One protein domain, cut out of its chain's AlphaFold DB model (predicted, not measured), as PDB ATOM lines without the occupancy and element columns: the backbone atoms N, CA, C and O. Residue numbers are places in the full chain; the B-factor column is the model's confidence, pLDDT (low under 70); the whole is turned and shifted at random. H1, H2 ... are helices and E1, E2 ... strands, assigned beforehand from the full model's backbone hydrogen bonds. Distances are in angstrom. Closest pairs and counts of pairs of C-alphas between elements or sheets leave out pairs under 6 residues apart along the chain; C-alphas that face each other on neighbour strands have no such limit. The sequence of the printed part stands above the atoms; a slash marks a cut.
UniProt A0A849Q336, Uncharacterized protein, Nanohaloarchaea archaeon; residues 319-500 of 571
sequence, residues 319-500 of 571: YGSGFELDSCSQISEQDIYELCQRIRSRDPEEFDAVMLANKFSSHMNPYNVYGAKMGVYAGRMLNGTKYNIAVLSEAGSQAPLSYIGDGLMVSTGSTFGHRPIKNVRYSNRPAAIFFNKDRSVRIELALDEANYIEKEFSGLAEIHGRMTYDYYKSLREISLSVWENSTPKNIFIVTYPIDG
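This is residues 319 to 500 of the 571 residues of an uncharacterized protein of Nanohaloarchaea archaeon (UniProt A0A849Q336). A four-stranded antiparallel sheet is a wall with H3 and H4 packed over one face, and H2 crosses these two helices, with H1 at a corner beyond it. From E3 the chain makes a helical excursion away from the sheet, out along H5, round at H6 and back along H7, then returns through H8 to the edge strand E4. The printed part has 182 residues with eight named helices and four named strands, in the order H1 H2 H3 E1 H4 E2 E3 H5 H6 H7 H8 E4; the sheet order is E1 E2 E3 E4, and the class is mixed, helices and strands. It is compact, with a radius of gyration of the C-alphas of 15.8 A and spans of 47 by 35 by 31 A.

After residues 319 to 333, which hold no named element, H1 is residues 334 to 346, 18.6 A long, from C-alpha 334 at (24.379, 4.822, 44.167). H2 is residues 348 to 361, 20.0 A, and H3 residues 366 to 381, 22.3 A. E1 is residues 390 to 393, H4 residues 401 to 412, E2 residues 431 to 436, and E3 residues 439 to 445, 20.3 A. H5 is residues 447 to 457, H6 residues 460 to 464, and H7 residues 469 to 485, 24.5 A. H8, residues 488 to 491, precedes E4, residues 492 to 495, ending at C-alpha 495 (48.295, -26.314, 43.229).

H3 and H4 lie on the same face of the sheet, two layers of helices and strands, at heights over the sheet of 8.6 A and 8.9 A. N 392 and O 433 of E1 and E2 are 2.8 A apart, N 434 and O 441 of E2 and E3, a hairpin, 2.8 A, and N 444 and O 493 of E3 and E4 2.9 A, within hydrogen-bond range. H3, the hub, touches H4, C-alphas of Ala 372 and Gly 407 closest at 3.9 A. It touches H2, Val 354 and Ala 372 closest at 5.4 A between C-alphas, a helical hairpin at a steep tilt of 41 degrees. With residues 366 to 369 alone it touches H7, C-alphas of Pro 366 and Ser 479 closest at 4.4 A. H5 and H7 are close but not clearly touching, opposite ways at a shallow tilt of 23 degrees. Every O i to N i+4 pair is within hydrogen-bond range in H1, H2, H3, H5, H6 and H7; H4 has 5 of 8, and H8 is too short for such a pair.

The farthest C-alphas, of Ser 332 and Gly 500, are 51.0 A apart. The printed part has no cut, and the link H4 to E2 is long, 18 residues. Its mean pLDDT is 71.9, with 75 residues under 70, among them 319 to 339 and 413 to 428.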
ATOM      1  N   TYR A 319      17.542  -5.113  31.345       39.78
ATOM      2  CA  TYR A 319      18.167  -4.630  32.573       39.78
ATOM      3  C   TYR A 319      19.526  -4.027  32.270       39.78
ATOM      4  O   TYR A 319      20.420  -4.734  31.822       39.78
ATOM      5  N   GLY A 320      19.672  -2.726  32.529       36.44
ATOM      6  CA  GLY A 320      20.929  -1.977  32.472       36.44
ATOM      7  C   GLY A 320      21.971  -2.458  33.490       36.44
ATOM      8  O   GLY A 320      22.421  -1.699  34.338       36.44
ATOM      9  N   SER A 321      22.347  -3.732  33.421       38.88
ATOM     10  CA  SER A 321      23.519  -4.327  34.062       38.88
ATOM     11  C   SER A 321      24.607  -4.666  33.037       38.88
ATOM     12  O   SER A 321      25.705  -5.073  33.424       38.88
ATOM     13  N   GLY A 322      24.342  -4.439  31.742       38.16
ATOM     14  CA  GLY A 322      25.330  -4.355  30.668       38.16
ATOM     15  C   GLY A 322      26.203  -3.120  30.859       38.16
ATOM     16  O   GLY A 322      26.034  -2.099  30.206       38.16
ATOM     17  N   PHE A 323      27.100  -3.186  31.832       38.56
ATOM     18  CA  PHE A 323      28.034  -2.120  32.116       38.56
ATOM     19  C   PHE A 323      28.949  -1.869  30.904       38.56
ATOM     20  O   PHE A 323      29.847  -2.662  30.615       38.56
ATOM     21  N   GLU A 324      28.786  -0.730  30.239       39.53
ATOM     22  CA  GLU A 324      29.914  -0.050  29.610       39.53
ATOM     23  C   GLU A 324      30.561   0.805  30.697       39.53
ATOM     24  O   GLU A 324      30.020   1.840  31.065       39.53
ATOM     25  N   LEU A 325      31.662   0.342  31.291       45.72
ATOM     26  CA  LEU A 325      32.397   1.132  32.278       45.72
ATOM     27  C   LEU A 325      33.851   1.272  31.852       45.72
ATOM     28  O   LEU A 325      34.717   0.545  32.327       45.72
ATOM     29  N   ASP A 326      34.131   2.297  31.051       42.56
ATOM     30  CA  ASP A 326      35.461   2.917  31.079       42.56
ATOM     31  C   ASP A 326      35.649   3.678  32.419       42.56
ATOM     32  O   ASP A 326      36.768   3.885  32.905       42.56
ATOM     33  N   SER A 327      34.541   4.052  33.087       48.84
ATOM     34  CA  SER A 327      34.513   4.864  34.314       48.84
ATOM     35  C   SER A 327      33.329   4.524  35.231       48.84
ATOM     36  O   SER A 327      32.222   4.346  34.743       48.84
ATOM     37  N   CYS A 328      33.517   4.524  36.560       55.16
ATOM     38  CA  CYS A 328      32.417   4.305  37.520       55.16
ATOM     39  C   CYS A 328      31.285   5.348  37.400       55.16
ATOM     40  O   CYS A 328      30.177   5.090  37.846       55.16
ATOM     41  N   SER A 329      31.523   6.511  36.782       52.25
ATOM     42  CA  SER A 329      30.559   7.618  36.650       52.25
ATOM     43  C   SER A 329      29.310   7.327  35.814       52.25
ATOM     44  O   SER A 329      28.389   8.137  35.827       52.25
ATOM     45  N   GLN A 330      29.256   6.207  35.090       47.19
ATOM     46  CA  GLN A 330      28.096   5.837  34.266       47.19
ATOM     47  C   GLN A 330      27.046   5.018  35.044       47.19
ATOM     48  O   GLN A 330      26.027   4.629  34.481       47.19
ATOM     49  N   ILE A 331      27.274   4.765  36.337       52.97
ATOM     50  CA  ILE A 331      26.391   3.968  37.193       52.97
ATOM     51  C   ILE A 331      25.351   4.882  37.852       52.97
ATOM     52  O   ILE A 331      25.702   5.740  38.658       52.97
ATOM     53  N   SER A 332      24.069   4.689  37.531       48.84
ATOM     54  CA  SER A 332      22.957   5.456  38.120       48.84
ATOM     55  C   SER A 332      22.554   4.984  39.523       48.84
ATOM     56  O   SER A 332      21.878   5.708  40.249       48.84
ATOM     57  N   GLU A 333      22.926   3.760  39.895       56.31
ATOM     58  CA  GLU A 333      22.608   3.136  41.183       56.31
ATOM     59  C   GLU A 333      23.714   3.462  42.202       56.31
ATOM     60  O   GLU A 333      24.841   2.977  42.078       56.31
ATOM     61  N   GLN A 334      23.400   4.284  43.208       59.25
ATOM     62  CA  GLN A 334      24.379   4.822  44.167       59.25
ATOM     63  C   GLN A 334      25.189   3.728  44.887       59.25
ATOM     64  O   GLN A 334      26.411   3.827  44.982       59.25
ATOM     65  N   ASP A 335      24.537   2.647  45.315       54.06
ATOM     66  CA  ASP A 335      25.193   1.550  46.041       54.06
ATOM     67  C   ASP A 335      26.248   0.835  45.176       54.06
ATOM     68  O   ASP A 335      27.301   0.401  45.648       54.06
ATOM     69  N   ILE A 336      25.996   0.771  43.869       60.34
ATOM     70  CA  ILE A 336      26.855   0.115  42.882       60.34
ATOM     71  C   ILE A 336      27.968   1.059  42.422       60.34
ATOM     72  O   ILE A 336      29.086   0.615  42.159       60.34
ATOM     73  N   TYR A 337      27.698   2.364  42.381       66.56
ATOM     74  CA  TYR A 337      28.718   3.386  42.174       66.56
ATOM     75  C   TYR A 337      29.794   3.327  43.264       66.56
ATOM     76  O   TYR A 337      30.989   3.272  42.963       66.56
ATOM     77  N   GLU A 338      29.380   3.270  44.530       68.00
ATOM     78  CA  GLU A 338      30.306   3.179  45.659       68.00
ATOM     79  C   GLU A 338      31.078   1.855  45.659       68.00
ATOM     80  O   GLU A 338      32.290   1.845  45.886       68.00
ATOM     81  N   LEU A 339      30.410   0.746  45.332       68.44
ATOM     82  CA  LEU A 339      31.058  -0.553  45.173       68.44
ATOM     83  C   LEU A 339      32.109  -0.541  44.049       68.44
ATOM     84  O   LEU A 339      33.228  -1.012  44.244       68.44
ATOM     85  N   CYS A 340      31.789   0.062  42.901       70.12
ATOM     86  CA  CYS A 340      32.718   0.246  41.785       70.12
ATOM     87  C   CYS A 340      33.970   1.016  42.216       70.12
ATOM     88  O   CYS A 340      35.090   0.597  41.919       70.12
ATOM     89  N   GLN A 341      33.804   2.108  42.972       75.25
ATOM     90  CA  GLN A 341      34.936   2.873  43.494       75.25
ATOM     91  C   GLN A 341      35.797   2.051  44.462       75.25
ATOM     92  O   GLN A 341      37.030   2.080  44.365       75.25
ATOM     93  N   ARG A 342      35.177   1.287  45.374       78.44
ATOM     94  CA  ARG A 342      35.894   0.431  46.335       78.44
ATOM     95  C   ARG A 342      36.673  -0.690  45.645       78.44
ATOM     96  O   ARG A 342      37.846  -0.888  45.944       78.44
ATOM     97  N   ILE A 343      36.054  -1.398  44.704       77.62
ATOM     98  CA  ILE A 343      36.694  -2.527  44.016       77.62
ATOM     99  C   ILE A 343      37.798  -2.040  43.074       77.62
ATOM    100  O   ILE A 343      38.917  -2.545  43.137       77.62
ATOM    101  N   ARG A 344      37.533  -1.018  42.247       79.44
ATOM    102  CA  ARG A 344      38.525  -0.505  41.288       79.44
ATOM    103  C   ARG A 344      39.750   0.098  41.974       79.44
ATOM    104  O   ARG A 344      40.856  -0.025  41.458       79.44
ATOM    105  N   SER A 345      39.572   0.742  43.132       81.88
ATOM    106  CA  SER A 345      40.699   1.261  43.924       81.88
ATOM    107  C   SER A 345      41.529   0.156  44.582       81.88
ATOM    108  O   SER A 345      42.728   0.339  44.785       81.88
ATOM    109  N   ARG A 346      40.916  -0.996  44.884       84.81
ATOM    110  CA  ARG A 346      41.596  -2.172  45.435       84.81
ATOM    111  C   ARG A 346      42.411  -2.913  44.379       84.81
ATOM    112  O   ARG A 346      43.556  -3.274  44.646       84.81
ATOM    113  N   ASP A 347      41.808  -3.182  43.225       85.25
ATOM    114  CA  ASP A 347      42.423  -3.956  42.151       85.25
ATOM    115  C   ASP A 347      41.872  -3.534  40.772       85.25
ATOM    116  O   ASP A 347      40.828  -4.030  40.340       85.25
ATOM    117  N   PRO A 348      42.545  -2.605  40.067       81.12
ATOM    118  CA  PRO A 348      42.051  -2.084  38.795       81.12
ATOM    119  C   PRO A 348      42.091  -3.126  37.669       81.12
ATOM    120  O   PRO A 348      41.235  -3.108  36.795       81.12
ATOM    121  N   GLU A 349      43.048  -4.056  37.699       82.19
ATOM    122  CA  GLU A 349      43.174  -5.109  36.687       82.19
ATOM    123  C   GLU A 349      42.062  -6.158  36.833       82.19
ATOM    124  O   GLU A 349      41.457  -6.568  35.841       82.19
ATOM    125  N   GLU A 350      41.758  -6.564  38.071       86.38
ATOM    126  CA  GLU A 350      40.609  -7.427  38.364       86.38
ATOM    127  C   GLU A 350      39.295  -6.742  37.974       86.38
ATOM    128  O   GLU A 350      38.439  -7.372  37.351       86.38
ATOM    129  N   PHE A 351      39.168  -5.446  38.288       82.75
ATOM    130  CA  PHE A 351      38.036  -4.624  37.873       82.75
ATOM    131  C   PHE A 351      37.816  -4.681  36.366       82.75
ATOM    132  O   PHE A 351      36.777  -5.167  35.916       82.75
ATOM    133  N   ASP A 352      38.813  -4.278  35.585       76.88
ATOM    134  CA  ASP A 352      38.710  -4.237  34.130       76.88
ATOM    135  C   ASP A 352      38.401  -5.627  33.535       76.88
ATOM    136  O   ASP A 352      37.613  -5.745  32.593       76.88
ATOM    137  N   ALA A 353      38.964  -6.700  34.105       79.44
ATOM    138  CA  ALA A 353      38.706  -8.068  33.660       79.44
ATOM    139  C   ALA A 353      37.256  -8.516  33.911       79.44
ATOM    140  O   ALA A 353      36.612  -9.033  32.997       79.44
ATOM    141  N   VAL A 354      36.719  -8.310  35.116       79.50
ATOM    142  CA  VAL A 354      35.333  -8.687  35.449       79.50
ATOM    143  C   VAL A 354      34.336  -7.857  34.641       79.50
ATOM    144  O   VAL A 354      33.343  -8.395  34.145       79.50
ATOM    145  N   MET A 355      34.616  -6.566  34.444       74.69
ATOM    146  CA  MET A 355      33.770  -5.703  33.623       74.69
ATOM    147  C   MET A 355      33.711  -6.175  32.172       74.69
ATOM    148  O   MET A 355      32.630  -6.267  31.585       74.69
ATOM    149  N   LEU A 356      34.864  -6.535  31.607       67.50
ATOM    150  CA  LEU A 356      34.937  -7.067  30.254       67.50
ATOM    151  C   LEU A 356      34.235  -8.429  30.135       67.50
ATOM    152  O   LEU A 356      33.573  -8.674  29.128       67.50
ATOM    153  N   ALA A 357      34.314  -9.283  31.165       71.81
ATOM    154  CA  ALA A 357      33.599 -10.565  31.213       71.81
ATOM    155  C   ALA A 357      32.086 -10.342  31.163       71.81
ATOM    156  O   ALA A 357      31.381 -10.976  30.385       71.81
ATOM    157  N   ASN A 358      31.591  -9.390  31.953       69.50
ATOM    158  CA  ASN A 358      30.180  -9.038  31.983       69.50
ATOM    159  C   ASN A 358      29.686  -8.499  30.631       69.50
ATOM    160  O   ASN A 358      28.629  -8.909  30.153       69.50
ATOM    161  N   LYS A 359      30.475  -7.635  29.974       63.47
ATOM    162  CA  LYS A 359      30.157  -7.149  28.622       63.47
ATOM    163  C   LYS A 359      30.109  -8.297  27.609       63.47
ATOM    164  O   LYS A 359      29.249  -8.300  26.735       63.47
ATOM    165  N   PHE A 360      30.996  -9.283  27.745       60.44
ATOM    166  CA  PHE A 360      31.026 -10.456  26.875       60.44
ATOM    167  C   PHE A 360      29.807 -11.372  27.083       60.44
ATOM    168  O   PHE A 360      29.153 -11.743  26.110       60.44
ATOM    169  N   SER A 361      29.440 -11.678  28.330       61.97
ATOM    170  CA  SER A 361      28.305 -12.563  28.643       61.97
ATOM    171  C   SER A 361      26.936 -11.873  28.581       61.97
ATOM    172  O   SER A 361      25.908 -12.539  28.695       61.97
ATOM    173  N   SER A 362      26.896 -10.547  28.415       61.41
ATOM    174  CA  SER A 362      25.682  -9.707  28.436       61.41
ATOM    175  C   SER A 362      24.884  -9.732  29.753       61.41
ATOM    176  O   SER A 362      23.794  -9.173  29.816       61.41
ATOM    177  N   HIS A 363      25.409 -10.359  30.809       66.88
ATOM    178  CA  HIS A 363      24.845 -10.359  32.159       66.88
ATOM    179  C   HIS A 363      25.911 -10.738  33.193       66.88
ATOM    180  O   HIS A 363      26.880 -11.447  32.891       66.88
ATOM    181  N   MET A 364      25.714 -10.282  34.433       74.12
ATOM    182  CA  MET A 364      26.653 -10.527  35.522       74.12
ATOM    183  C   MET A 364      26.285 -11.822  36.238       74.12
ATOM    184  O   MET A 364      25.124 -12.037  36.577       74.12
ATOM    185  N   ASN A 365      27.279 -12.674  36.460       79.19
ATOM    186  CA  ASN A 365      27.127 -13.981  37.086       79.19
ATOM    187  C   ASN A 365      28.349 -14.253  37.983       79.19
ATOM    188  O   ASN A 365      29.467 -13.953  37.542       79.19
ATOM    189  N   PRO A 366      28.195 -14.865  39.179       86.12
ATOM    190  CA  PRO A 366      29.333 -15.209  40.031       86.12
ATOM    191  C   PRO A 366      30.433 -16.003  39.316       86.12
ATOM    192  O   PRO A 366      31.615 -15.749  39.532       86.12
ATOM    193  N   TYR A 367      30.079 -16.915  38.407       87.25
ATOM    194  CA  TYR A 367      31.063 -17.716  37.672       87.25
ATOM    195  C   TYR A 367      31.943 -16.876  36.736       87.25
ATOM    196  O   TYR A 367      33.143 -17.133  36.658       87.25
ATOM    197  N   ASN A 368      31.407 -15.823  36.110       86.38
ATOM    198  CA  ASN A 368      32.211 -14.872  35.329       86.38
ATOM    199  C   ASN A 368      33.215 -14.136  36.220       86.38
ATOM    200  O   ASN A 368      34.377 -13.971  35.846       86.38
ATOM    201  N   VAL A 369      32.764 -13.722  37.411       88.50
ATOM    202  CA  VAL A 369      33.605 -13.051  38.410       88.50
ATOM    203  C   VAL A 369      34.736 -13.982  38.843       88.50
ATOM    204  O   VAL A 369      35.898 -13.580  38.810       88.50
ATOM    205  N   TYR A 370      34.435 -15.245  39.164       92.06
ATOM    206  CA  TYR A 370      35.461 -16.231  39.502       92.06
ATOM    207  C   TYR A 370      36.437 -16.460  38.357       92.06
ATOM    208  O   TYR A 370      37.638 -16.443  38.598       92.06
ATOM    209  N   GLY A 371      35.961 -16.625  37.122       91.06
ATOM    210  CA  GLY A 371      36.832 -16.853  35.969       91.06
ATOM    211  C   GLY A 371      37.798 -15.694  35.731       91.06
ATOM    212  O   GLY A 371      38.993 -15.912  35.533       91.06
ATOM    213  N   ALA A 372      37.305 -14.457  35.824       90.00
ATOM    214  CA  ALA A 372      38.134 -13.265  35.687       90.00
ATOM    215  C   ALA A 372      39.160 -13.155  36.826       90.00
ATOM    216  O   ALA A 372      40.349 -12.950  36.563       90.00
ATOM    217  N   LYS A 373      38.735 -13.379  38.078       92.69
ATOM    218  CA  LYS A 373      39.626 -13.424  39.248       92.69
ATOM    219  C   LYS A 373      40.690 -14.515  39.120       92.69
ATOM    220  O   LYS A 373      41.856 -14.250  39.400       92.69
ATOM    221  N   MET A 374      40.310 -15.719  38.684       92.75
ATOM    222  CA  MET A 374      41.229 -16.843  38.482       92.75
ATOM    223  C   MET A 374      42.317 -16.477  37.474       92.75
ATOM    224  O   MET A 374      43.495 -16.653  37.771       92.75
ATOM    225  N   GLY A 375      41.954 -15.931  36.310       90.19
ATOM    226  CA  GLY A 375      42.937 -15.604  35.278       90.19
ATOM    227  C   GLY A 375      43.855 -14.434  35.637       90.19
ATOM    228  O   GLY A 375      45.061 -14.525  35.402       90.19
ATOM    229  N   VAL A 376      43.332 -13.379  36.279       89.81
ATOM    230  CA  VAL A 376      44.167 -12.276  36.798       89.81
ATOM    231  C   VAL A 376      45.137 -12.795  37.862       89.81
ATOM    232  O   VAL A 376      46.331 -12.490  37.838       89.81
ATOM    233  N   TYR A 377      44.655 -13.643  38.772       92.62
ATOM    234  CA  TYR A 377      45.485 -14.219  39.823       92.62
ATOM    235  C   TYR A 377      46.567 -15.156  39.268       92.62
ATOM    236  O   TYR A 377      47.732 -15.047  39.655       92.62
ATOM    237  N   ALA A 378      46.218 -16.002  38.296       90.19
ATOM    238  CA  ALA A 378      47.170 -16.851  37.591       90.19
ATOM    239  C   ALA A 378      48.253 -16.037  36.875       90.19
ATOM    240  O   ALA A 378      49.431 -16.386  36.948       90.19
ATOM    241  N   GLY A 379      47.885 -14.931  36.221       87.62
ATOM    242  CA  GLY A 379      48.849 -14.066  35.541       87.62
ATOM    243  C   GLY A 379      49.900 -13.490  36.481       87.62
ATOM    244  O   GLY A 379      51.090 -13.503  36.160       87.62
ATOM    245  N   ARG A 380      49.487 -13.108  37.693       88.75
ATOM    246  CA  ARG A 380      50.401 -12.648  38.748       88.75
ATOM    247  C   ARG A 380      51.331 -13.755  39.235       88.75
ATOM    248  O   ARG A 380      52.519 -13.509  39.404       88.75
ATOM    249  N   MET A 381      50.821 -14.973  39.419       86.88
ATOM    250  CA  MET A 381      51.625 -16.127  39.853       86.88
ATOM    251  C   MET A 381      52.645 -16.563  38.800       86.88
ATOM    252  O   MET A 381      53.782 -16.914  39.114       86.88
ATOM    253  N   LEU A 382      52.257 -16.501  37.530       82.69
ATOM    254  CA  LEU A 382      53.065 -16.961  36.411       82.69
ATOM    255  C   LEU A 382      53.966 -15.868  35.813       82.69
ATOM    256  O   LEU A 382      54.518 -16.091  34.735       82.69
ATOM    257  N   ASN A 383      54.118 -14.694  36.452       78.69
ATOM    258  CA  ASN A 383      54.674 -13.454  35.864       78.69
ATOM    259  C   ASN A 383      54.298 -13.284  34.377       78.69
ATOM    260  O   ASN A 383      55.148 -13.005  33.527       78.69
ATOM    261  N   GLY A 384      53.040 -13.572  34.049       65.00
ATOM    262  CA  GLY A 384      52.518 -13.562  32.694       65.00
ATOM    263  C   GLY A 384      51.730 -12.294  32.439       65.00
ATOM    264  O   GLY A 384      50.910 -11.883  33.249       65.00
ATOM    265  N   THR A 385      51.946 -11.679  31.282       62.22
ATOM    266  CA  THR A 385      51.006 -10.687  30.750       62.22
ATOM    267  C   THR A 385      49.772 -11.401  30.194       62.22
ATOM    268  O   THR A 385      49.911 -12.517  29.689       62.22
ATOM    269  N   LYS A 386      48.619 -10.719  30.139       59.09
ATOM    270  CA  LYS A 386      47.349 -11.153  29.507       59.09
ATOM    271  C   LYS A 386      47.461 -11.728  28.081       59.09
ATOM    272  O   LYS A 386      46.498 -12.236  27.549       59.09
ATOM    273  N   TYR A 387      48.614 -11.659  27.428       57.50
ATOM    274  CA  TYR A 387      48.835 -12.228  26.097       57.50
ATOM    275  C   TYR A 387      49.873 -13.341  26.079       57.50
ATOM    276  O   TYR A 387      50.382 -13.630  25.009       57.50
ATOM    277  N   ASN A 388      50.253 -13.919  27.222       66.31
ATOM    278  CA  ASN A 388      51.286 -14.963  27.355       66.31
ATOM    279  C   ASN A 388      50.842 -16.159  28.201       66.31
ATOM    280  O   ASN A 388      51.658 -17.016  28.515       66.31
ATOM    281  N   ILE A 389      49.554 -16.231  28.525       70.38
ATOM    282  CA  ILE A 389      48.983 -17.284  29.355       70.38
ATOM    283  C   ILE A 389      48.054 -18.114  28.482       70.38
ATOM    284  O   ILE A 389      47.278 -17.546  27.719       70.38
ATOM    285  N   ALA A 390      48.151 -19.432  28.594       71.69
ATOM    286  CA  ALA A 390      47.181 -20.361  28.038       71.69
ATOM    287  C   ALA A 390      46.403 -21.066  29.150       71.69
ATOM    288  O   ALA A 390      46.898 -21.165  30.275       71.69
ATOM    289  N   VAL A 391      45.193 -21.540  28.840       74.62
ATOM    290  CA  VAL A 391      44.236 -22.006  29.854       74.62
ATOM    291  C   VAL A 391      43.598 -23.337  29.464       74.62
ATOM    292  O   VAL A 391      43.032 -23.479  28.389       74.62
ATOM    293  N   LEU A 392      43.600 -24.299  30.382       75.25
ATOM    294  CA  LEU A 392      42.744 -25.483  30.352       75.25
ATOM    295  C   LEU A 392      41.661 -25.302  31.417       75.25
ATOM    296  O   LEU A 392      41.955 -25.324  32.607       75.25
ATOM    297  N   SER A 393      40.417 -25.099  31.002       81.19
ATOM    298  CA  SER A 393      39.273 -24.952  31.902       81.19
ATOM    299  C   SER A 393      38.694 -26.323  32.249       81.19
ATOM    300  O   SER A 393      38.387 -27.125  31.369       81.19
ATOM    301  N   GLU A 394      38.509 -26.597  33.536       74.94
ATOM    302  CA  GLU A 394      37.947 -27.846  34.070       74.94
ATOM    303  C   GLU A 394      36.475 -27.700  34.512       74.94
ATOM    304  O   GLU A 394      35.928 -28.574  35.189       74.94
ATOM    305  N   ALA A 395      35.811 -26.604  34.133       69.88
ATOM    306  CA  ALA A 395      34.416 -26.328  34.487       69.88
ATOM    307  C   ALA A 395      33.377 -26.939  33.528       69.88
ATOM    308  O   ALA A 395      32.177 -26.942  33.815       69.88
ATOM    309  N   GLY A 396      33.819 -27.495  32.399       66.19
ATOM    310  CA  GLY A 396      32.950 -28.045  31.364       66.19
ATOM    311  C   GLY A 396      32.179 -26.989  30.562       66.19
ATOM    312  O   GLY A 396      32.386 -25.786  30.683       66.19
ATOM    313  N   SER A 397      31.285 -27.457  29.690       63.56
ATOM    314  CA  SER A 397      30.522 -26.629  28.742       63.56
ATOM    315  C   SER A 397      29.074 -26.356  29.168       63.56
ATOM    316  O   SER A 397      28.304 -25.793  28.396       63.56
ATOM    317  N   GLN A 398      28.684 -26.753  30.383       56.81
ATOM    318  CA  GLN A 398      27.309 -26.620  30.870       56.81
ATOM    319  C   GLN A 398      27.144 -25.436  31.813       56.81
ATOM    320  O   GLN A 398      27.897 -25.290  32.777       56.81
ATOM    321  N   ALA A 399      26.097 -24.647  31.580       61.34
ATOM    322  CA  ALA A 399      25.658 -23.646  32.535       61.34
ATOM    323  C   ALA A 399      25.204 -24.322  33.849       61.34
ATOM    324  O   ALA A 399      24.609 -25.402  33.805       61.34
ATOM    325  N   PRO A 400      25.457 -23.700  35.012       66.44
ATOM    326  CA  PRO A 400      26.042 -22.368  35.166       66.44
ATOM    327  C   PRO A 400      27.585 -22.352  35.234       66.44
ATOM    328  O   PRO A 400      28.184 -21.284  35.221       66.44
ATOM    329  N   LEU A 401      28.255 -23.505  35.257       73.19
ATOM    330  CA  LEU A 401      29.716 -23.579  35.406       73.19
ATOM    331  C   LEU A 401      30.476 -23.057  34.176       73.19
ATOM    332  O   LEU A 401      31.540 -22.459  34.316       73.19
ATOM    333  N   SER A 402      29.914 -23.224  32.975       73.19
ATOM    334  CA  SER A 402      30.524 -22.796  31.706       73.19
ATOM    335  C   SER A 402      30.820 -21.301  31.629       73.19
ATOM    336  O   SER A 402      31.732 -20.899  30.913       73.19
ATOM    337  N   TYR A 403      30.071 -20.488  32.377       79.25
ATOM    338  CA  TYR A 403      30.250 -19.040  32.448       79.25
ATOM    339  C   TYR A 403      31.643 -18.656  32.974       79.25
ATOM    340  O   TYR A 403      32.194 -17.627  32.596       79.25
ATOM    341  N   ILE A 404      32.317 -19.537  33.723       84.75
ATOM    342  CA  ILE A 404      33.712 -19.295  34.115       84.75
ATOM    343  C   ILE A 404      34.633 -19.073  32.906       84.75
ATOM    344  O   ILE A 404      35.590 -18.306  32.996       84.75
ATOM    345  N   GLY A 405      34.324 -19.709  31.769       80.62
ATOM    346  CA  GLY A 405      35.085 -19.588  30.532       80.62
ATOM    347  C   GLY A 405      35.148 -18.153  30.020       80.62
ATOM    348  O   GLY A 405      36.211 -17.717  29.587       80.62
ATOM    349  N   ASP A 406      34.060 -17.394  30.148       81.06
ATOM    350  CA  ASP A 406      33.995 -16.001  29.701       81.06
ATOM    351  C   ASP A 406      34.963 -15.129  30.506       81.06
ATOM    352  O   ASP A 406      35.760 -14.380  29.937       81.06
ATOM    353  N   GLY A 407      34.975 -15.314  31.831       83.56
ATOM    354  CA  GLY A 407      35.930 -14.670  32.731       83.56
ATOM    355  C   GLY A 407      37.384 -15.053  32.437       83.56
ATOM    356  O   GLY A 407      38.270 -14.192  32.424       83.56
ATOM    357  N   LEU A 408      37.648 -16.332  32.155       84.81
ATOM    358  CA  LEU A 408      38.985 -16.823  31.808       84.81
ATOM    359  C   LEU A 408      39.486 -16.225  30.487       84.81
ATOM    360  O   LEU A 408      40.634 -15.785  30.420       84.81
ATOM    361  N   MET A 409      38.635 -16.147  29.457       79.50
ATOM    362  CA  MET A 409      39.002 -15.567  28.159       79.50
ATOM    363  C   MET A 409      39.432 -14.108  28.296       79.50
ATOM    364  O   MET A 409      40.492 -13.705  27.811       79.50
ATOM    365  N   VAL A 410      38.634 -13.300  28.997       77.38
ATOM    366  CA  VAL A 410      38.900 -11.861  29.094       77.38
ATOM    367  C   VAL A 410      40.055 -11.519  30.026       77.38
ATOM    368  O   VAL A 410      40.686 -10.485  29.833       77.38
ATOM    369  N   SER A 411      40.360 -12.351  31.021       81.50
ATOM    370  CA  SER A 411      41.470 -12.110  31.954       81.50
ATOM    371  C   SER A 411      42.814 -12.595  31.406       81.50
ATOM    372  O   SER A 411      43.841 -11.973  31.667       81.50
ATOM    373  N   THR A 412      42.815 -13.655  30.593       75.88
ATOM    374  CA  THR A 412      44.046 -14.289  30.082       75.88
ATOM    375  C   THR A 412      44.321 -14.062  28.602       75.88
ATOM    376  O   THR A 412      45.346 -14.534  28.117       75.88
ATOM    377  N   GLY A 413      43.398 -13.428  27.868       66.44
ATOM    378  CA  GLY A 413      43.495 -13.223  26.419       66.44
ATOM    379  C   GLY A 413      43.449 -14.510  25.585       66.44
ATOM    380  O   GLY A 413      43.551 -14.439  24.360       66.44
ATOM    381  N   SER A 414      43.298 -15.672  26.227       64.25
ATOM    382  CA  SER A 414      43.097 -16.967  25.579       64.25
ATOM    383  C   SER A 414      41.693 -17.045  24.988       64.25
ATOM    384  O   SER A 414      40.728 -16.598  25.598       64.25
ATOM    385  N   THR A 415      41.560 -17.622  23.799       60.19
ATOM    386  CA  THR A 415      40.270 -17.813  23.112       60.19
ATOM    387  C   THR A 415      40.190 -19.237  22.579       60.19
ATOM    388  O   THR A 415      41.208 -19.910  22.501       60.19
ATOM    389  N   PHE A 416      39.020 -19.706  22.147       53.25
ATOM    390  CA  PHE A 416      38.892 -21.051  21.564       53.25
ATOM    391  C   PHE A 416      39.740 -21.266  20.292       53.25
ATOM    392  O   PHE A 416      40.122 -22.397  20.017       53.25
ATOM    393  N   GLY A 417      40.083 -20.200  19.552       36.91
ATOM    394  CA  GLY A 417      40.886 -20.281  18.320       36.91
ATOM    395  C   GLY A 417      42.347 -19.822  18.443       36.91
ATOM    396  O   GLY A 417      43.213 -20.331  17.737       36.91
ATOM    397  N   HIS A 418      42.654 -18.867  19.326       38.06
ATOM    398  CA  HIS A 418      44.015 -18.388  19.589       38.06
ATOM    399  C   HIS A 418      44.376 -18.656  21.050       38.06
ATOM    400  O   HIS A 418      43.763 -18.055  21.932       38.06
ATOM    401  N   ARG A 419      45.379 -19.522  21.277       52.31
ATOM    402  CA  ARG A 419      45.820 -20.001  22.605       52.31
ATOM    403  C   ARG A 419      44.651 -20.668  23.340       52.31
ATOM    404  O   ARG A 419      43.999 -20.032  24.163       52.31
ATOM    405  N   PRO A 420      44.331 -21.909  22.942       51.66
ATOM    406  CA  PRO A 420      43.011 -22.496  23.119       51.66
ATOM    407  C   PRO A 420      42.625 -22.650  24.584       51.66
ATOM    408  O   PRO A 420      43.386 -23.215  25.367       51.66
ATOM    409  N   ILE A 421      41.405 -22.220  24.917       52.69
ATOM    410  CA  ILE A 421      40.713 -22.706  26.112       52.69
ATOM    411  C   ILE A 421      40.087 -24.050  25.780       52.69
ATOM    412  O   ILE A 421      39.131 -24.132  25.008       52.69
ATOM    413  N   LYS A 422      40.603 -25.114  26.387       55.12
ATOM    414  CA  LYS A 422      39.962 -26.428  26.329       55.12
ATOM    415  C   LYS A 422      39.060 -26.582  27.551       55.12
ATOM    416  O   LYS A 422      39.512 -26.374  28.668       55.12
ATOM    417  N   ASN A 423      37.783 -26.899  27.337       56.88
ATOM    418  CA  ASN A 423      36.828 -27.154  28.415       56.88
ATOM    419  C   ASN A 423      36.728 -28.659  28.658       56.88
ATOM    420  O   ASN A 423      36.261 -29.398  27.789       56.88
ATOM    421  N   VAL A 424      37.107 -29.102  29.849       57.16
ATOM    422  CA  VAL A 424      36.877 -30.465  30.327       57.16
ATOM    423  C   VAL A 424      36.171 -30.415  31.678       57.16
ATOM    424  O   VAL A 424      36.045 -29.344  32.253       57.16
ATOM    425  N   ARG A 425      35.618 -31.526  32.168       55.03
ATOM    426  CA  ARG A 425      34.981 -31.586  33.489       55.03
ATOM    427  C   ARG A 425      35.538 -32.770  34.265       55.03
ATOM    428  O   ARG A 425      35.229 -33.913  33.939       55.03
ATOM    429  N   TYR A 426      36.333 -32.475  35.289       53.84
ATOM    430  CA  TYR A 426      36.963 -33.485  36.150       53.84
ATOM    431  C   TYR A 426      36.578 -33.379  37.624       53.84
ATOM    432  O   TYR A 426      36.871 -34.263  38.421       53.84
ATOM    433  N   SER A 427      35.934 -32.284  38.002       56.34
ATOM    434  CA  SER A 427      35.509 -32.027  39.367       56.34
ATOM    435  C   SER A 427      34.107 -31.435  39.330       56.34
ATOM    436  O   SER A 427      33.679 -30.856  38.326       56.34
ATOM    437  N   ASN A 428      33.378 -31.587  40.431       61.34
ATOM    438  CA  ASN A 428      32.153 -30.822  40.651       61.34
ATOM    439  C   ASN A 428      32.455 -29.357  40.989       61.34
ATOM    440  O   ASN A 428      31.549 -28.532  40.953       61.34
ATOM    441  N   ARG A 429      33.723 -29.025  41.270       76.12
ATOM    442  CA  ARG A 429      34.176 -27.658  41.519       76.12
ATOM    443  C   ARG A 429      34.819 -27.068  40.261       76.12
ATOM    444  O   ARG A 429      35.622 -27.753  39.624       76.12
ATOM    445  N   PRO A 430      34.514 -25.807  39.916       82.62
ATOM    446  CA  PRO A 430      35.209 -25.115  38.842       82.62
ATOM    447  C   PRO A 430      36.711 -25.017  39.128       82.62
ATOM    448  O   PRO A 430      37.118 -24.579  40.207       82.62
ATOM    449  N   ALA A 431      37.528 -25.377  38.145       85.06
ATOM    450  CA  ALA A 431      38.973 -25.212  38.189       85.06
ATOM    451  C   ALA A 431      39.518 -24.848  36.808       85.06
ATOM    452  O   ALA A 431      38.849 -25.053  35.794       85.06
ATOM    453  N   ALA A 432      40.729 -24.306  36.766       86.75
ATOM    454  CA  ALA A 432      41.459 -24.059  35.536       86.75
ATOM    455  C   ALA A 432      42.965 -24.227  35.759       86.75
ATOM    456  O   ALA A 432      43.497 -23.865  36.811       86.75
ATOM    457  N   ILE A 433      43.652 -24.773  34.759       82.19
ATOM    458  CA  ILE A 433      45.110 -24.862  34.709       82.19
ATOM    459  C   ILE A 433      45.621 -23.784  33.767       82.19
ATOM    460  O   ILE A 433      45.168 -23.671  32.630       82.19
ATOM    461  N   PHE A 434      46.568 -22.996  34.249       82.94
ATOM    462  CA  PHE A 434      47.181 -21.898  33.526       82.94
ATOM    463  C   PHE A 434      48.629 -22.231  33.236       82.94
ATOM    464  O   PHE A 434      49.331 -22.767  34.092       82.94
ATOM    465  N   PHE A 435      49.079 -21.855  32.049       75.94
ATOM    466  CA  PHE A 435      50.417 -22.146  31.560       75.94
ATOM    467  C   PHE A 435      51.070 -20.870  31.044       75.94
ATOM    468  O   PHE A 435      50.445 -20.101  30.312       75.94
ATOM    469  N   ASN A 436      52.335 -20.657  31.393       76.38
ATOM    470  CA  ASN A 436      53.174 -19.615  30.813       76.38
ATOM    471  C   ASN A 436      54.606 -20.140  30.697       76.38
ATOM    472  O   ASN A 436      55.314 -20.234  31.705       76.38
ATOM    473  N   LYS A 437      55.028 -20.443  29.464       72.81
ATOM    474  CA  LYS A 437      56.308 -21.105  29.173       72.81
ATOM    475  C   LYS A 437      56.436 -22.388  30.007       72.81
ATOM    476  O   LYS A 437      55.584 -23.259  29.887       72.81
ATOM    477  N   ASP A 438      57.422 -22.444  30.893       65.50
ATOM    478  CA  ASP A 438      57.820 -23.647  31.631       65.50
ATOM    479  C   ASP A 438      57.166 -23.704  33.026       65.50
ATOM    480  O   ASP A 438      57.529 -24.506  33.877       65.50
ATOM    481  N   ARG A 439      56.198 -22.814  33.297       73.69
ATOM    482  CA  ARG A 439      55.464 -22.759  34.567       73.69
ATOM    483  C   ARG A 439      53.987 -23.016  34.350       73.69
ATOM    484  O   ARG A 439      53.379 -22.474  33.424       73.69
ATOM    485  N   SER A 440      53.396 -23.773  35.267       77.56
ATOM    486  CA  SER A 440      51.956 -23.978  35.321       77.56
ATOM    487  C   SER A 440      51.423 -23.843  36.739       77.56
ATOM    488  O   SER A 440      52.133 -24.057  37.722       77.56
ATOM    489  N   VAL A 441      50.160 -23.449  36.838       83.75
ATOM    490  CA  VAL A 441      49.435 -23.368  38.101       83.75
ATOM    491  C   VAL A 441      48.004 -23.821  37.871       83.75
ATOM    492  O   VAL A 441      47.370 -23.413  36.899       83.75
ATOM    493  N   ARG A 442      47.485 -24.670  38.752       85.19
ATOM    494  CA  ARG A 442      46.075 -25.047  38.771       85.19
ATOM    495  C   ARG A 442      45.383 -24.286  39.890       85.19
ATOM    496  O   ARG A 442      45.833 -24.295  41.032       85.19
ATOM    497  N   ILE A 443      44.289 -23.624  39.544       90.06
ATOM    498  CA  ILE A 443      43.469 -22.837  40.459       90.06
ATOM    499  C   ILE A 443      42.081 -23.468  40.480       90.06
ATOM    500  O   ILE A 443      41.442 -23.596  39.439       90.06
ATOM    501  N   GLU A 444      41.624 -23.883  41.655       89.62
ATOM    502  CA  GLU A 444      40.316 -24.502  41.877       89.62
ATOM    503  C   GLU A 444      39.517 -23.693  42.898       89.62
ATOM    504  O   GLU A 444      40.080 -23.180  43.863       89.62
ATOM    505  N   LEU A 445      38.203 -23.581  42.704       89.69
ATOM    506  CA  LEU A 445      37.323 -22.930  43.671       89.69
ATOM    507  C   LEU A 445      37.290 -23.727  44.987       89.69
ATOM    508  O   LEU A 445      37.114 -24.949  44.986       89.69
ATOM    509  N   ALA A 446      37.460 -23.038  46.116       89.50
ATOM    510  CA  ALA A 446      37.385 -23.637  47.443       89.50
ATOM    511  C   ALA A 446      36.011 -24.290  47.673       89.50
ATOM    512  O   ALA A 446      34.994 -23.819  47.162       89.50
ATOM    513  N   LEU A 447      35.977 -25.387  48.438       84.81
ATOM    514  CA  LEU A 447      34.749 -26.168  48.640       84.81
ATOM    515  C   LEU A 447      33.632 -25.334  49.282       84.81
ATOM    516  O   LEU A 447      32.492 -25.402  48.834       84.81
ATOM    517  N   ASP A 448      33.971 -24.535  50.292       86.12
ATOM    518  CA  ASP A 448      33.004 -23.708  51.016       86.12
ATOM    519  C   ASP A 448      32.380 -22.648  50.100       86.12
ATOM    520  O   ASP A 448      31.165 -22.453  50.117       86.12
ATOM    521  N   GLU A 449      33.193 -22.041  49.232       88.06
ATOM    522  CA  GLU A 449      32.741 -21.051  48.251       88.06
ATOM    523  C   GLU A 449      31.864 -21.695  47.166       88.06
ATOM    524  O   GLU A 449      30.809 -21.169  46.811       88.06
ATOM    525  N   ALA A 450      32.261 -22.869  46.664       84.06
ATOM    526  CA  ALA A 450      31.479 -23.619  45.684       84.06
ATOM    527  C   ALA A 450      30.095 -23.998  46.237       84.06
ATOM    528  O   ALA A 450      29.088 -23.783  45.565       84.06
ATOM    529  N   ASN A 451      30.042 -24.487  47.480       84.12
ATOM    530  CA  ASN A 451      28.796 -24.849  48.156       84.12
ATOM    531  C   ASN A 451      27.916 -23.625  48.443       84.12
ATOM    532  O   ASN A 451      26.694 -23.703  48.310       84.12
ATOM    533  N   TYR A 452      28.520 -22.498  48.841       85.69
ATOM    534  CA  TYR A 452      27.804 -21.240  49.052       85.69
ATOM    535  C   TYR A 452      27.088 -20.805  47.771       85.69
ATOM    536  O   TYR A 452      25.881 -20.576  47.784       85.69
ATOM    537  N   ILE A 453      27.801 -20.783  46.645       83.94
ATOM    538  CA  ILE A 453      27.220 -20.363  45.368       83.94
ATOM    539  C   ILE A 453      26.209 -21.353  44.847       83.94
ATOM    540  O   ILE A 453      25.167 -20.929  44.364       83.94
ATOM    541  N   GLU A 454      26.472 -22.652  44.949       80.19
ATOM    542  CA  GLU A 454      25.491 -23.652  44.547       80.19
ATOM    543  C   GLU A 454      24.176 -23.453  45.304       80.19
ATOM    544  O   GLU A 454      23.127 -23.426  44.669       80.19
ATOM    545  N   LYS A 455      24.233 -23.190  46.616       81.69
ATOM    546  CA  LYS A 455      23.054 -22.911  47.442       81.69
ATOM    547  C   LYS A 455      22.323 -21.631  47.027       81.69
ATOM    548  O   LYS A 455      21.107 -21.672  46.865       81.69
ATOM    549  N   GLU A 456      23.036 -20.518  46.861       79.56
ATOM    550  CA  GLU A 456      22.437 -19.226  46.480       79.56
ATOM    551  C   GLU A 456      21.873 -19.251  45.049       79.56
ATOM    552  O   GLU A 456      20.906 -18.562  44.739       79.56
ATOM    553  N   PHE A 457      22.457 -20.067  44.168       73.31
ATOM    554  CA  PHE A 457      22.033 -20.205  42.776       73.31
ATOM    555  C   PHE A 457      20.902 -21.232  42.610       73.31
ATOM    556  O   PHE A 457      20.035 -21.070  41.744       73.31
ATOM    557  N   SER A 458      20.902 -22.294  43.427       66.31
ATOM    558  CA  SER A 458      19.885 -23.345  43.419       66.31
ATOM    559  C   SER A 458      18.543 -22.778  43.884       66.31
ATOM    560  O   SER A 458      18.393 -22.355  45.025       66.31
ATOM    561  N   GLY A 459      17.566 -22.733  42.979       64.12
ATOM    562  CA  GLY A 459      16.212 -22.252  43.266       64.12
ATOM    563  C   GLY A 459      15.884 -20.854  42.734       64.12
ATOM    564  O   GLY A 459      14.708 -20.567  42.546       64.12
ATOM    565  N   LEU A 460      16.857 -20.010  42.361       69.44
ATOM    566  CA  LEU A 460      16.555 -18.688  41.766       69.44
ATOM    567  C   LEU A 460      15.696 -18.798  40.503       69.44
ATOM    568  O   LEU A 460      14.765 -18.022  40.295       69.44
ATOM    569  N   ALA A 461      16.010 -19.784  39.664       63.66
ATOM    570  CA  ALA A 461      15.268 -20.075  38.444       63.66
ATOM    571  C   ALA A 461      13.842 -20.586  38.715       63.66
ATOM    572  O   ALA A 461      12.963 -20.372  37.885       63.66
ATOM    573  N   GLU A 462      13.622 -21.257  39.847       62.31
ATOM    574  CA  GLU A 462      12.319 -21.796  40.257       62.31
ATOM    575  C   GLU A 462      11.452 -20.715  40.910       62.31
ATOM    576  O   GLU A 462      10.252 -20.655  40.664       62.31
ATOM    577  N   ILE A 463      12.069 -19.828  41.695       68.44
ATOM    578  CA  ILE A 463      11.399 -18.729  42.401       68.44
ATOM    579  C   ILE A 463      10.978 -17.625  41.425       68.44
ATOM    580  O   ILE A 463       9.852 -17.137  41.494       68.44
ATOM    581  N   HIS A 464      11.878 -17.218  40.528       63.78
ATOM    582  CA  HIS A 464      11.670 -16.049  39.669       63.78
ATOM    583  C   HIS A 464      11.317 -16.395  38.219       63.78
ATOM    584  O   HIS A 464      10.955 -15.500  37.457       63.78
ATOM    585  N   GLY A 465      11.421 -17.664  37.814       52.31
ATOM    586  CA  GLY A 465      11.371 -18.071  36.409       52.31
ATOM    587  C   GLY A 465      12.677 -17.746  35.674       52.31
ATOM    588  O   GLY A 465      13.309 -16.714  35.896       52.31
ATOM    589  N   ARG A 466      13.124 -18.631  34.777       59.06
ATOM    590  CA  ARG A 466      14.340 -18.382  33.982       59.06
ATOM    591  C   ARG A 466      14.135 -17.209  33.024       59.06
ATOM    592  O   ARG A 466      13.071 -17.067  32.432       59.06
ATOM    593  N   MET A 467      15.198 -16.433  32.818       61.81
ATOM    594  CA  MET A 467      15.229 -15.283  31.905       61.81
ATOM    595  C   MET A 467      14.239 -14.155  32.248       61.81
ATOM    596  O   MET A 467      13.860 -13.376  31.374       61.81
ATOM    597  N   THR A 468      13.819 -14.049  33.509       59.34
ATOM    598  CA  THR A 468      13.011 -12.927  34.002       59.34
ATOM    599  C   THR A 468      13.887 -11.830  34.593       59.34
ATOM    600  O   THR A 468      15.081 -12.022  34.836       59.34
ATOM    601  N   TYR A 469      13.282 -10.673  34.859       61.94
ATOM    602  CA  TYR A 469      13.951  -9.600  35.583       61.94
ATOM    603  C   TYR A 469      14.545 -10.060  36.896       61.94
ATOM    604  O   TYR A 469      15.743  -9.918  37.134       61.94
ATOM    605  N   ASP A 470      13.676 -10.592  37.748       63.91
ATOM    606  CA  ASP A 470      13.996 -10.801  39.143       63.91
ATOM    607  C   ASP A 470      15.079 -11.875  39.268       63.91
ATOM    608  O   ASP A 470      15.951 -11.768  40.124       63.91
ATOM    609  N   TYR A 471      15.124 -12.826  38.326       70.06
ATOM    610  CA  TYR A 471      16.224 -13.775  38.200       70.06
ATOM    611  C   TYR A 471      17.577 -13.079  37.990       70.06
ATOM    612  O   TYR A 471      18.514 -13.305  38.755       70.06
ATOM    613  N   TYR A 472      17.696 -12.219  36.973       69.12
ATOM    614  CA  TYR A 472      18.959 -11.536  36.672       69.12
ATOM    615  C   TYR A 472      19.320 -10.468  37.701       69.12
ATOM    616  O   TYR A 472      20.504 -10.218  37.936       69.12
ATOM    617  N   LYS A 473      18.321  -9.858  38.342       69.81
ATOM    618  CA  LYS A 473      18.529  -8.943  39.459       69.81
ATOM    619  C   LYS A 473      19.163  -9.670  40.646       69.81
ATOM    620  O   LYS A 473      20.240  -9.268  41.079       69.81
ATOM    621  N   SER A 474      18.568 -10.774  41.098       73.81
ATOM    622  CA  SER A 474      19.119 -11.594  42.183       73.81
ATOM    623  C   SER A 474      20.503 -12.148  41.825       73.81
ATOM    624  O   SER A 474      21.424 -12.126  42.638       73.81
ATOM    625  N   LEU A 475      20.697 -12.565  40.570       76.06
ATOM    626  CA  LEU A 475      21.990 -13.033  40.074       76.06
ATOM    627  C   LEU A 475      23.076 -11.946  40.153       76.06
ATOM    628  O   LEU A 475      24.214 -12.226  40.546       76.06
ATOM    629  N   ARG A 476      22.730 -10.701  39.809       75.88
ATOM    630  CA  ARG A 476      23.624  -9.542  39.927       75.88
ATOM    631  C   ARG A 476      23.962  -9.251  41.386       75.88
ATOM    632  O   ARG A 476      25.132  -9.066  41.691       75.88
ATOM    633  N   GLU A 477      22.975  -9.245  42.278       76.62
ATOM    634  CA  GLU A 477      23.180  -8.999  43.714       76.62
ATOM    635  C   GLU A 477      24.149 -10.022  44.329       76.62
ATOM    636  O   GLU A 477      25.117  -9.641  44.992       76.62
ATOM    637  N   ILE A 478      23.974 -11.310  44.012       82.75
ATOM    638  CA  ILE A 478      24.896 -12.372  44.440       82.75
ATOM    639  C   ILE A 478      26.287 -12.155  43.835       82.75
ATOM    640  O   ILE A 478      27.285 -12.232  44.548       82.75
ATOM    641  N   SER A 479      26.374 -11.835  42.539       84.31
ATOM    642  CA  SER A 479      27.658 -11.583  41.863       84.31
ATOM    643  C   SER A 479      28.451 -10.454  42.517       84.31
ATOM    644  O   SER A 479      29.661 -10.574  42.693       84.31
ATOM    645  N   LEU A 480      27.775  -9.362  42.878       80.06
ATOM    646  CA  LEU A 480      28.390  -8.206  43.524       80.06
ATOM    647  C   LEU A 480      28.842  -8.534  44.952       80.06
ATOM    648  O   LEU A 480      29.964  -8.190  45.319       80.06
ATOM    649  N   SER A 481      28.020  -9.261  45.717       82.38
ATOM    650  CA  SER A 481      28.375  -9.739  47.062       82.38
ATOM    651  C   SER A 481      29.619 -10.631  47.040       82.38
ATOM    652  O   SER A 481      30.560 -10.425  47.812       82.38
ATOM    653  N   VAL A 482      29.661 -11.584  46.105       86.25
ATOM    654  CA  VAL A 482      30.827 -12.439  45.867       86.25
ATOM    655  C   VAL A 482      32.032 -11.589  45.533       86.25
ATOM    656  O   VAL A 482      33.100 -11.773  46.108       86.25
ATOM    657  N   TRP A 483      31.889 -10.638  44.616       86.00
ATOM    658  CA  TRP A 483      33.013  -9.832  44.178       86.00
ATOM    659  C   TRP A 483      33.627  -9.014  45.323       86.00
ATOM    660  O   TRP A 483      34.849  -9.009  45.487       86.00
ATOM    661  N   GLU A 484      32.795  -8.384  46.151       83.81
ATOM    662  CA  GLU A 484      33.250  -7.552  47.266       83.81
ATOM    663  C   GLU A 484      33.954  -8.366  48.358       83.81
ATOM    664  O   GLU A 484      35.040  -8.001  48.826       83.81
ATOM    665  N   ASN A 485      33.351  -9.494  48.738       83.94
ATOM    666  CA  ASN A 485      33.773 -10.278  49.897       83.94
ATOM    667  C   ASN A 485      34.861 -11.310  49.567       83.94
ATOM    668  O   ASN A 485      35.535 -11.816  50.469       83.94
ATOM    669  N   SER A 486      35.084 -11.598  48.284       82.94
ATOM    670  CA  SER A 486      36.043 -12.609  47.850       82.94
ATOM    671  C   SER A 486      37.431 -12.035  47.568       82.94
ATOM    672  O   SER A 486      37.629 -11.054  46.842       82.94
ATOM    673  N   THR A 487      38.446 -12.708  48.107       84.44
ATOM    674  CA  THR A 487      39.848 -12.480  47.739       84.44
ATOM    675  C   THR A 487      40.423 -13.766  47.169       84.44
ATOM    676  O   THR A 487      40.065 -14.832  47.675       84.44
ATOM    677  N   PRO A 488      41.340 -13.711  46.182       83.75
ATOM    678  CA  PRO A 488      41.885 -14.924  45.574       83.75
ATOM    679  C   PRO A 488      42.467 -15.923  46.584       83.75
ATOM    680  O   PRO A 488      42.366 -17.126  46.385       83.75
ATOM    681  N   LYS A 489      43.023 -15.436  47.703       84.12
ATOM    682  CA  LYS A 489      43.581 -16.282  48.771       84.12
ATOM    683  C   LYS A 489      42.533 -17.054  49.575       84.12
ATOM    684  O   LYS A 489      42.865 -18.093  50.125       84.12
ATOM    685  N   ASN A 490      41.309 -16.537  49.668       85.56
ATOM    686  CA  ASN A 490      40.250 -17.141  50.477       85.56
ATOM    687  C   ASN A 490      39.339 -18.052  49.648       85.56
ATOM    688  O   ASN A 490      38.753 -18.976  50.197       85.56
ATOM    689  N   ILE A 491      39.222 -17.792  48.344       90.00
ATOM    690  CA  ILE A 491      38.268 -18.490  47.467       90.00
ATOM    691  C   ILE A 491      38.915 -19.522  46.550       90.00
ATOM    692  O   ILE A 491      38.198 -20.326  45.962       90.00
ATOM    693  N   PHE A 492      40.244 -19.514  46.402       93.31
ATOM    694  CA  PHE A 492      40.934 -20.448  45.522       93.31
ATOM    695  C   PHE A 492      41.935 -21.330  46.256       93.31
ATOM    696  O   PHE A 492      42.731 -20.876  47.075       93.31
ATOM    697  N   ILE A 493      41.934 -22.600  45.869       89.19
ATOM    698  CA  ILE A 493      42.968 -23.575  46.176       89.19
ATOM    699  C   ILE A 493      43.935 -23.584  44.996       89.19
ATOM    700  O   ILE A 493      43.530 -23.770  43.848       89.19
ATOM    701  N   VAL A 494      45.212 -23.362  45.286       88.25
ATOM    702  CA  VAL A 494      46.269 -23.255  44.280       88.25
ATOM    703  C   VAL A 494      47.181 -24.462  44.410       88.25
ATOM    704  O   VAL A 494      47.743 -24.695  45.480       88.25
ATOM    705  N   THR A 495      47.338 -25.211  43.326       82.69
ATOM    706  CA  THR A 495      48.295 -26.314  43.229       82.69
ATOM    707  C   THR A 495      49.271 -26.050  42.087       82.69
ATOM    708  O   THR A 495      48.899 -25.465  41.069       82.69
ATOM    709  N   TYR A 496      50.531 -26.450  42.257       77.44
ATOM    710  CA  TYR A 496      51.580 -26.311  41.245       77.44
ATOM    711  C   TYR A 496      51.812 -27.685  40.612       77.44
ATOM    712  O   TYR A 496      52.467 -28.524  41.226       77.44
ATOM    713  N   PRO A 497      51.250 -27.960  39.419       58.19
ATOM    714  CA  PRO A 497      51.269 -29.298  38.828       58.19
ATOM    715  C   PRO A 497      52.675 -29.809  38.484       58.19
ATOM    716  O   PRO A 497      52.834 -31.006  38.299       58.19
ATOM    717  N   ILE A 498      53.668 -28.916  38.389       53.34
ATOM    718  CA  ILE A 498      55.056 -29.240  38.013       53.34
ATOM    719  C   ILE A 498      55.934 -29.538  39.248       53.34
ATOM    720  O   ILE A 498      56.974 -30.168  39.114       53.34
ATOM    721  N   ASP A 499      55.500 -29.196  40.468       40.81
ATOM    722  CA  ASP A 499      56.302 -29.384  41.692       40.81
ATOM    723  C   ASP A 499      56.015 -30.717  42.411       40.81
ATOM    724  O   ASP A 499      55.892 -30.770  43.636       40.81
ATOM    725  N   GLY A 500      55.901 -31.818  41.658       39.78
ATOM    726  CA  GLY A 500      56.043 -33.175  42.204       39.78
ATOM    727  C   GLY A 500      55.100 -33.564  43.351       39.78
ATOM    728  O   GLY A 500      55.437 -34.440  44.147       39.78
TER     729      GLY A 500